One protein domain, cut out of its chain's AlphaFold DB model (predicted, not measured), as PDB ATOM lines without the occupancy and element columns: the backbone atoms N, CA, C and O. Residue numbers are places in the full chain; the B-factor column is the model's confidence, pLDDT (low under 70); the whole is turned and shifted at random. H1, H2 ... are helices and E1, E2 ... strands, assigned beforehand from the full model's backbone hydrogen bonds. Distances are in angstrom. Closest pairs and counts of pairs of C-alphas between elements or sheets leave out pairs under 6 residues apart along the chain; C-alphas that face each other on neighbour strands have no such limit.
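What this domain is: This is residues 7 to 74 of the 142 residues of an uncharacterized protein of Clostridium butyricum (UniProt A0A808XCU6). Two short antiparallel strands, E1 and E2, make a small ribbon in the middle, with helices H2 and H3 set on different sides of E2 and apart from each other, and the short helix H1 near H2. A long loop, residues 35 to 53, runs out past the end of E1 and folds back, so that residues 49 to 50 pair with residues 31 to 32 of E1. The printed part has 68 residues, with three named helices and two named strands in the order H1, H2, E1, H3, E2; the class is mixed, helices and strands, though under half of the residues are in named elements. It is compact, with a radius of gyration of the C-alphas of 11.8 A, and spans 32 by 26 by 17 A.

Where its parts are: H1 is residues 7 to 10, beginning at C-alpha 7 at (95.350, 61.115, 93.914), and is 5.2 A from first to last C-alpha. H2, the longest helix, is residues 14 to 23 and is 14.2 A long. E1 is residues 31 to 34, 10.6 A long, with C-alpha 31 at (103.892, 51.034, 88.329). H3 is residues 54 to 62, 12.5 A long. E2 is residues 71 to 73, 6.8 A long, and ends at C-alpha 73 at (100.270, 55.293, 85.744).

How they stand to each other: E1 and E2 are antiparallel neighbours, with 144 degrees between their directions. N 33 and O 72 are 3.0 A apart and N 72 and O 33 are 2.9 A apart, both within hydrogen-bond range. The C-alphas of Phe 32 and Pro 73, which face each other, are 4.5 A apart. The closest C-alphas of H3 and E2 are those of Thr 60 and Arg 71, 6.4 A apart. Those of H2 and E2 are Leu 21 and Ile 72, 7.4 A apart. H1 and H2 are close but not clearly touching, the closest C-alphas being those of Phe 9 and Arg 17, 7.0 A apart. H1 and E2 are only just apart, at 8.2 A. H2 and H3 are apart. In H2 and H3 every O i to N i+4 pair is within hydrogen-bond range; H1 is too short for such a pair, and its 1 pair of O i and N i+3 is within range.

The domain as a whole: The two C-alphas farthest apart are those of Trp 23 and Glu 40, 32.7 A. The printed part has no cut. The link from H1 to H2 is tight, those from H2 to E1 and from H3 to E2 are short, and that from E1 to H3, 19 residues, is long. The mean pLDDT of the printed part is 87.3, and residues 37 to 46, in the long link, are under 70.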
ATOM      1  N   ASN A   7      96.048  59.900  93.473       89.25
ATOM      2  CA  ASN A   7      95.350  61.115  93.914       89.25
ATOM      3  C   ASN A   7      95.856  62.368  93.193       89.25
ATOM      4  O   ASN A   7      95.068  63.158  92.684       89.25
ATOM      5  N   GLU A   8      97.173  62.560  93.178       93.00
ATOM      6  CA  GLU A   8      97.800  63.715  92.534       93.00
ATOM      7  C   GLU A   8      97.571  63.704  91.019       93.00
ATOM      8  O   GLU A   8      97.334  64.759  90.432       93.00
ATOM      9  N   PHE A   9      97.555  62.519  90.403       94.19
ATOM     10  CA  PHE A   9      97.209  62.349  88.993       94.19
ATOM     11  C   PHE A   9      95.748  62.724  88.696       94.19
ATOM     12  O   PHE A   9      95.473  63.498  87.782       94.19
ATOM     13  N   LEU A  10      94.795  62.214  89.484       92.12
ATOM     14  CA  LEU A  10      93.361  62.434  89.257       92.12
ATOM     15  C   LEU A  10      92.913  63.879  89.527       92.12
ATOM     16  O   LEU A  10      91.919  64.314  88.952       92.12
ATOM     17  N   LYS A  11      93.653  64.635  90.350       93.75
ATOM     18  CA  LYS A  11      93.416  66.072  90.582       93.75
ATOM     19  C   LYS A  11      93.617  66.943  89.338       93.75
ATOM     20  O   LYS A  11      93.108  68.060  89.323       93.75
ATOM     21  N   GLN A  12      94.374  66.477  88.343       95.31
ATOM     22  CA  GLN A  12      94.612  67.246  87.117       95.31
ATOM     23  C   GLN A  12      93.350  67.297  86.258       95.31
ATOM     24  O   GLN A  12      92.486  66.430  86.384       95.31
ATOM     25  N   ASP A  13      93.243  68.286  85.373       94.69
ATOM     26  CA  ASP A  13      92.124  68.369  84.436       94.69
ATOM     27  C   ASP A  13      92.117  67.215  83.414       94.69
ATOM     28  O   ASP A  13      93.076  66.454  83.271       94.69
ATOM     29  N   GLU A  14      90.997  67.061  82.709       93.38
ATOM     30  CA  GLU A  14      90.796  65.968  81.759       93.38
ATOM     31  C   GLU A  14      91.843  65.938  80.639       93.38
ATOM     32  O   GLU A  14      92.360  64.865  80.325       93.38
ATOM     33  N   LYS A  15      92.215  67.099  80.090       94.00
ATOM     34  CA  LYS A  15      93.162  67.191  78.971       94.00
ATOM     35  C   LYS A  15      94.569  66.810  79.414       94.00
ATOM     36  O   LYS A  15      95.246  66.043  78.729       94.00
ATOM     37  N   VAL A  16      94.989  67.285  80.584       96.06
ATOM     38  CA  VAL A  16      96.274  66.935  81.193       96.06
ATOM     39  C   VAL A  16      96.334  65.436  81.482       96.06
ATOM     40  O   VAL A  16      97.308  64.782  81.100       96.06
ATOM     41  N   ARG A  17      95.290  64.857  82.095       95.38
ATOM     42  CA  ARG A  17      95.227  63.405  82.347       95.38
ATOM     43  C   ARG A  17      95.330  62.610  81.048       95.38
ATOM     44  O   ARG A  17      96.127  61.672  80.981       95.38
ATOM     45  N   GLN A  18      94.583  63.007  80.019       95.19
ATOM     46  CA  GLN A  18      94.595  62.330  78.725       95.19
ATOM     47  C   GLN A  18      95.981  62.377  78.075       95.19
ATOM     48  O   GLN A  18      96.473  61.358  77.602       95.19
ATOM     49  N   MET A  19      96.679  63.513  78.148       96.06
ATOM     50  CA  MET A  19      98.038  63.632  77.619       96.06
ATOM     51  C   MET A  19      99.033  62.656  78.249       96.06
ATOM     52  O   MET A  19      99.878  62.096  77.543       96.06
ATOM     53  N   PHE A  20      98.958  62.451  79.565       97.38
ATOM     54  CA  PHE A  20      99.802  61.466  80.236       97.38
ATOM     55  C   PHE A  20      99.419  60.035  79.858       97.38
ATOM     56  O   PHE A  20     100.309  59.222  79.619       97.38
ATOM     57  N   LEU A  21      98.120  59.730  79.766       96.50
ATOM     58  CA  LEU A  21      97.628  58.412  79.353       96.50
ATOM     59  C   LEU A  21      98.023  58.075  77.912       96.50
ATOM     60  O   LEU A  21      98.405  56.941  77.626       96.50
ATOM     61  N   ASP A  22      97.974  59.045  77.003       95.94
ATOM     62  CA  ASP A  22      98.359  58.869  75.603       95.94
ATOM     63  C   ASP A  22      99.866  58.675  75.451       95.94
ATOM     64  O   ASP A  22     100.310  57.812  74.691       95.94
ATOM     65  N   TRP A  23     100.657  59.451  76.199       96.81
ATOM     66  CA  TRP A  23     102.110  59.317  76.213       96.81
ATOM     67  C   TRP A  23     102.566  57.999  76.847       96.81
ATOM     68  O   TRP A  23     103.510  57.375  76.354       96.81
ATOM     69  N   TRP A  24     101.908  57.563  77.921       97.50
ATOM     70  CA  TRP A  24     102.305  56.368  78.648       97.50
ATOM     71  C   TRP A  24     102.098  55.110  77.798       97.50
ATOM     72  O   TRP A  24     100.988  54.749  77.393       97.50
ATOM     73  N   LYS A  25     103.215  54.429  77.539       96.44
ATOM     74  CA  LYS A  25     103.289  53.129  76.872       96.44
ATOM     75  C   LYS A  25     103.763  52.114  77.915       96.44
ATOM     76  O   LYS A  25     104.977  52.005  78.087       96.44
ATOM     77  N   PRO A  26     102.840  51.424  78.617       96.56
ATOM     78  CA  PRO A  26     103.180  50.484  79.676       96.56
ATOM     79  C   PRO A  26     104.286  49.513  79.260       96.56
ATOM     80  O   PRO A  26     104.267  48.974  78.148       96.56
ATOM     81  N   SER A  27     105.231  49.296  80.166       97.25
ATOM     82  CA  SER A  27     106.382  48.416  79.994       97.25
ATOM     83  C   SER A  27     106.662  47.617  81.267       97.25
ATOM     84  O   SER A  27     106.163  47.951  82.343       97.25
ATOM     85  N   VAL A  28     107.426  46.527  81.148       96.94
ATOM     86  CA  VAL A  28     107.778  45.702  82.311       96.94
ATOM     87  C   VAL A  28     108.518  46.557  83.344       96.94
ATOM     88  O   VAL A  28     109.501  47.218  83.019       96.94
ATOM     89  N   GLY A  29     108.041  46.538  84.588       95.06
ATOM     90  CA  GLY A  29     108.546  47.359  85.691       95.06
ATOM     91  C   GLY A  29     107.759  48.648  85.950       95.06
ATOM     92  O   GLY A  29     107.939  49.247  87.010       95.06
ATOM     93  N   ASP A  30     106.862  49.063  85.047       97.25
ATOM     94  CA  ASP A  30     106.028  50.245  85.272       97.25
ATOM     95  C   ASP A  30     105.015  50.014  86.397       97.25
ATOM     96  O   ASP A  30     104.328  48.987  86.448       97.25
ATOM     97  N   LEU A  31     104.881  51.018  87.263       96.38
ATOM     98  CA  LEU A  31     103.892  51.034  88.329       96.38
ATOM     99  C   LEU A  31     102.547  51.581  87.849       96.38
ATOM    100  O   LEU A  31     102.485  52.550  87.088       96.38
ATOM    101  N   PHE A  32     101.466  51.012  88.370       94.69
ATOM    102  CA  PHE A  32     100.114  51.489  88.117       94.69
ATOM    103  C   PHE A  32      99.210  51.319  89.341       94.69
ATOM    104  O   PHE A  32      99.522  50.580  90.274       94.69
ATOM    105  N   SER A  33      98.081  52.019  89.322       92.19
ATOM    106  CA  SER A  33      96.970  51.822  90.255       92.19
ATOM    107  C   SER A  33      95.694  51.568  89.473       92.19
ATOM    108  O   SER A  33      95.528  52.072  88.364       92.19
ATOM    109  N   TRP A  34      94.773  50.832  90.082       87.50
ATOM    110  CA  TRP A  34      93.412  50.675  89.583       87.50
ATOM    111  C   TRP A  34      92.550  51.877  89.964       87.50
ATOM    112  O   TRP A  34      92.742  52.463  91.034       87.50
ATOM    113  N   ILE A  35      91.576  52.195  89.120       82.62
ATOM    114  CA  ILE A  35      90.439  53.041  89.465       82.62
ATOM    115  C   ILE A  35      89.336  52.134  90.014       82.62
ATOM    116  O   ILE A  35      88.780  51.305  89.295       82.62
ATOM    117  N   LYS A  36      89.021  52.277  91.301       74.44
ATOM    118  CA  LYS A  36      87.839  51.671  91.923       74.44
ATOM    119  C   LYS A  36      86.919  52.793  92.382       74.44
ATOM    120  O   LYS A  36      87.385  53.706  93.056       74.44
ATOM    121  N   ASN A  37      85.634  52.712  92.046       61.12
ATOM    122  CA  ASN A  37      84.637  53.707  92.456       61.12
ATOM    123  C   ASN A  37      83.768  53.234  93.630       61.12
ATOM    124  O   ASN A  37      82.860  53.949  94.045       61.12
ATOM    125  N   ASN A  38      84.020  52.037  94.172       55.97
ATOM    126  CA  ASN A  38      83.133  51.453  95.169       55.97
ATOM    127  C   ASN A  38      83.446  51.967  96.589       55.97
ATOM    128  O   ASN A  38      84.457  51.603  97.194       55.97
ATOM    129  N   TYR A  39      82.555  52.825  97.091       51.31
ATOM    130  CA  TYR A  39      82.637  53.572  98.354       51.31
ATOM    131  C   TYR A  39      82.665  52.701  99.624       51.31
ATOM    132  O   TYR A  39      82.982  53.196 100.699       51.31
ATOM    133  N   GLU A  40      82.366  51.403  99.534       53.50
ATOM    134  CA  GLU A  40      82.326  50.509 100.705       53.50
ATOM    135  C   GLU A  40      83.717  50.140 101.254       53.50
ATOM    136  O   GLU A  40      83.837  49.668 102.383       53.50
ATOM    137  N   TYR A  41      84.780  50.387 100.482       51.19
ATOM    138  CA  TYR A  41      86.165  50.084 100.850       51.19
ATOM    139  C   TYR A  41      87.070  51.306 100.654       51.19
ATOM    140  O   TYR A  41      88.122  51.205 100.018       51.19
ATOM    141  N   GLU A  42      86.690  52.461 101.217       46.25
ATOM    142  CA  GLU A  42      87.486  53.709 101.201       46.25
ATOM    143  C   GLU A  42      88.966  53.518 101.595       46.25
ATOM    144  O   GLU A  42      89.819  54.318 101.212       46.25
ATOM    145  N   ASN A  43      89.300  52.428 102.291       46.41
ATOM    146  CA  ASN A  43      90.647  52.164 102.786       46.41
ATOM    147  C   ASN A  43      91.568  51.375 101.832       46.41
ATOM    148  O   ASN A  43      92.752  51.270 102.136       46.41
ATOM    149  N   ASP A  44      91.088  50.848 100.694       50.00
ATOM    150  CA  ASP A  44      91.939  50.080  99.753       50.00
ATOM    151  C   ASP A  44      91.656  50.397  98.269       50.00
ATOM    152  O   ASP A  44      91.709  49.551  97.370       50.00
ATOM    153  N   LEU A  45      91.323  51.663  97.993       50.09
ATOM    154  CA  LEU A  45      90.992  52.146  96.647       50.09
ATOM    155  C   LEU A  45      92.190  52.190  95.683       50.09
ATOM    156  O   LEU A  45      92.004  52.520  94.514       50.09
ATOM    157  N   ARG A  46      93.425  51.912  96.132       60.44
ATOM    158  CA  ARG A  46      94.645  52.146  95.334       60.44
ATOM    159  C   ARG A  46      95.759  51.164  95.643       60.44
ATOM    160  O   ARG A  46      96.752  51.493  96.290       60.44
ATOM    161  N   LYS A  47      95.599  49.950  95.130       74.50
ATOM    162  CA  LYS A  47      96.665  48.958  95.146       74.50
ATOM    163  C   LYS A  47      97.786  49.418  94.213       74.50
ATOM    164  O   LYS A  47      97.566  49.569  93.012       74.50
ATOM    165  N   LEU A  48      98.961  49.659  94.789       87.06
ATOM    166  CA  LEU A  48     100.207  49.795  94.046       87.06
ATOM    167  C   LEU A  48     100.494  48.453  93.371       87.06
ATOM    168  O   LEU A  48     100.727  47.457  94.053       87.06
ATOM    169  N   GLU A  49     100.476  48.440  92.047       92.06
ATOM    170  CA  GLU A  49     100.762  47.262  91.234       92.06
ATOM    171  C   GLU A  49     101.896  47.552  90.254       92.06
ATOM    172  O   GLU A  49     102.254  48.703  90.001       92.06
ATOM    173  N   CYS A  50     102.465  46.487  89.698       94.56
ATOM    174  CA  CYS A  50     103.564  46.556  88.746       94.56
ATOM    175  C   CYS A  50     103.246  45.723  87.506       94.56
ATOM    176  O   CYS A  50     102.703  44.619  87.596       94.56
ATOM    177  N   CYS A  51     103.630  46.232  86.340       95.94
ATOM    178  CA  CYS A  51     103.673  45.462  85.108       95.94
ATOM    179  C   CYS A  51     104.801  44.423  85.196       95.94
ATOM    180  O   CYS A  51     105.925  44.671  84.780       95.94
ATOM    181  N   ASN A  52     104.521  43.261  85.784       95.94
ATOM    182  CA  ASN A  52     105.526  42.236  86.099       95.94
ATOM    183  C   ASN A  52     105.661  41.123  85.040       95.94
ATOM    184  O   ASN A  52     106.433  40.186  85.225       95.94
ATOM    185  N   SER A  53     104.895  41.202  83.953       96.94
ATOM    186  CA  SER A  53     104.938  40.271  82.823       96.94
ATOM    187  C   SER A  53     104.361  40.930  81.575       96.94
ATOM    188  O   SER A  53     103.579  41.880  81.681       96.94
ATOM    189  N   ASP A  54     104.685  40.390  80.401       97.44
ATOM    190  CA  ASP A  54     104.163  40.888  79.123       97.44
ATOM    191  C   ASP A  54     102.631  40.838  79.066       97.44
ATOM    192  O   ASP A  54     101.997  41.767  78.577       97.44
ATOM    193  N   ASN A  55     102.012  39.810  79.657       96.81
ATOM    194  CA  ASN A  55     100.553  39.724  79.734       96.81
ATOM    195  C   ASN A  55      99.958  40.888  80.548       96.81
ATOM    196  O   ASN A  55      98.986  41.514  80.130       96.81
ATOM    197  N   ILE A  56     100.563  41.231  81.692       95.69
ATOM    198  CA  ILE A  56     100.110  42.384  82.480       95.69
ATOM    199  C   ILE A  56     100.347  43.690  81.719       95.69
ATOM    200  O   ILE A  56      99.477  44.555  81.776       95.69
ATOM    201  N   VAL A  57     101.456  43.824  80.984       97.44
ATOM    202  CA  VAL A  57     101.725  44.985  80.117       97.44
ATOM    203  C   VAL A  57     100.634  45.155  79.059       97.44
ATOM    204  O   VAL A  57     100.084  46.251  78.937       97.44
ATOM    205  N   GLU A  58     100.289  44.095  78.325       96.94
ATOM    206  CA  GLU A  58      99.239  44.140  77.300       96.94
ATOM    207  C   GLU A  58      97.875  44.469  77.910       96.94
ATOM    208  O   GLU A  58      97.190  45.373  77.434       96.94
ATOM    209  N   MET A  59      97.526  43.851  79.044       94.25
ATOM    210  CA  MET A  59      96.324  44.239  79.782       94.25
ATOM    211  C   MET A  59      96.363  45.717  80.198       94.25
ATOM    212  O   MET A  59      95.359  46.412  80.073       94.25
ATOM    213  N   THR A  60      97.500  46.232  80.679       95.25
ATOM    214  CA  THR A  60      97.605  47.639  81.091       95.25
ATOM    215  C   THR A  60      97.408  48.581  79.916       95.25
ATOM    216  O   THR A  60      96.761  49.609  80.076       95.25
ATOM    217  N   LYS A  61      97.899  48.224  78.728       95.19
ATOM    218  CA  LYS A  61      97.653  48.997  77.506       95.19
ATOM    219  C   LYS A  61      96.168  49.033  77.144       95.19
ATOM    220  O   LYS A  61      95.680  50.100  76.789       95.19
ATOM    221  N   SER A  62      95.466  47.901  77.242       94.44
ATOM    222  CA  SER A  62      94.036  47.806  76.915       94.44
ATOM    223  C   SER A  62      93.135  48.535  77.910       94.44
ATOM    224  O   SER A  62      92.102  49.058  77.509       94.44
ATOM    225  N   PHE A  63      93.527  48.578  79.183       92.94
ATOM    226  CA  PHE A  63      92.740  49.170  80.268       92.94
ATOM    227  C   PHE A  63      93.342  50.477  80.794       92.94
ATOM    228  O   PHE A  63      93.130  50.817  81.952       92.94
ATOM    229  N   LYS A  64      94.138  51.212  80.006       92.94
ATOM    230  CA  LYS A  64      94.605  52.539  80.430       92.94
ATOM    231  C   LYS A  64      93.454  53.544  80.339       92.94
ATOM    232  O   LYS A  64      92.824  53.657  79.290       92.94
ATOM    233  N   GLY A  65      93.204  54.297  81.403       92.38
ATOM    234  CA  GLY A  65      92.081  55.232  81.431       92.38
ATOM    235  C   GLY A  65      91.735  55.729  82.829       92.38
ATOM    236  O   GLY A  65      92.500  55.532  83.771       92.38
ATOM    237  N   ILE A  66      90.593  56.406  82.944       88.50
ATOM    238  CA  ILE A  66      90.094  56.998  84.198       88.50
ATOM    239  C   ILE A  66      88.726  56.450  84.632       88.50
ATOM    240  O   ILE A  66      88.162  56.943  85.607       88.50
ATOM    241  N   ASN A  67      88.176  55.464  83.920       88.81
ATOM    242  CA  ASN A  67      86.904  54.836  84.266       88.81
ATOM    243  C   ASN A  67      87.103  53.727  85.301       88.81
ATOM    244  O   ASN A  67      88.217  53.282  85.562       88.81
ATOM    245  N   GLU A  68      86.011  53.255  85.897       86.00
ATOM    246  CA  GLU A  68      86.069  52.125  86.822       86.00
ATOM    247  C   GLU A  68      86.684  50.882  86.163       86.00
ATOM    248  O   GLU A  68      86.278  50.471  85.079       86.00
ATOM    249  N   GLY A  69      87.663  50.279  86.838       84.19
ATOM    250  CA  GLY A  69      88.424  49.141  86.322       84.19
ATOM    251  C   GLY A  69      89.637  49.525  85.472       84.19
ATOM    252  O   GLY A  69      90.494  48.666  85.246       84.19
ATOM    253  N   ASP A  70      89.768  50.794  85.072       91.38
ATOM    254  CA  ASP A  70      90.937  51.269  84.336       91.38
ATOM    255  C   ASP A  70      92.181  51.354  85.236       91.38
ATOM    256  O   ASP A  70      92.128  51.340  86.473       91.38
ATOM    257  N   ARG A  71      93.338  51.446  84.586       92.75
ATOM    258  CA  ARG A  71      94.666  51.547  85.175       92.75
ATOM    259  C   ARG A  71      95.268  52.907  84.849       92.75
ATOM    260  O   ARG A  71      95.366  53.298  83.686       92.75
ATOM    261  N   ILE A  72      95.740  53.589  85.885       94.25
ATOM    262  CA  ILE A  72      96.465  54.856  85.772       94.25
ATOM    263  C   ILE A  72      97.941  54.670  86.126       94.25
ATOM    264  O   ILE A  72      98.257  53.887  87.030       94.25
ATOM    265  N   PRO A  73      98.852  55.388  85.450       96.38
ATOM    266  CA  PRO A  73     100.270  55.293  85.744       96.38
ATOM    267  C   PRO A  73     100.604  55.913  87.098       96.38
ATOM    268  O   PRO A  73     100.092  56.973  87.463       96.38
ATOM    269  N   LEU A  74     101.544  55.294  87.807       95.94
ATOM    270  CA  LEU A  74     102.194  55.878  88.977       95.94
ATOM    271  C   LEU A  74     103.600  56.323  88.564       95.94
ATOM    272  O   LEU A  74     104.569  55.573  88.665       95.94
TER     273      LEU A  74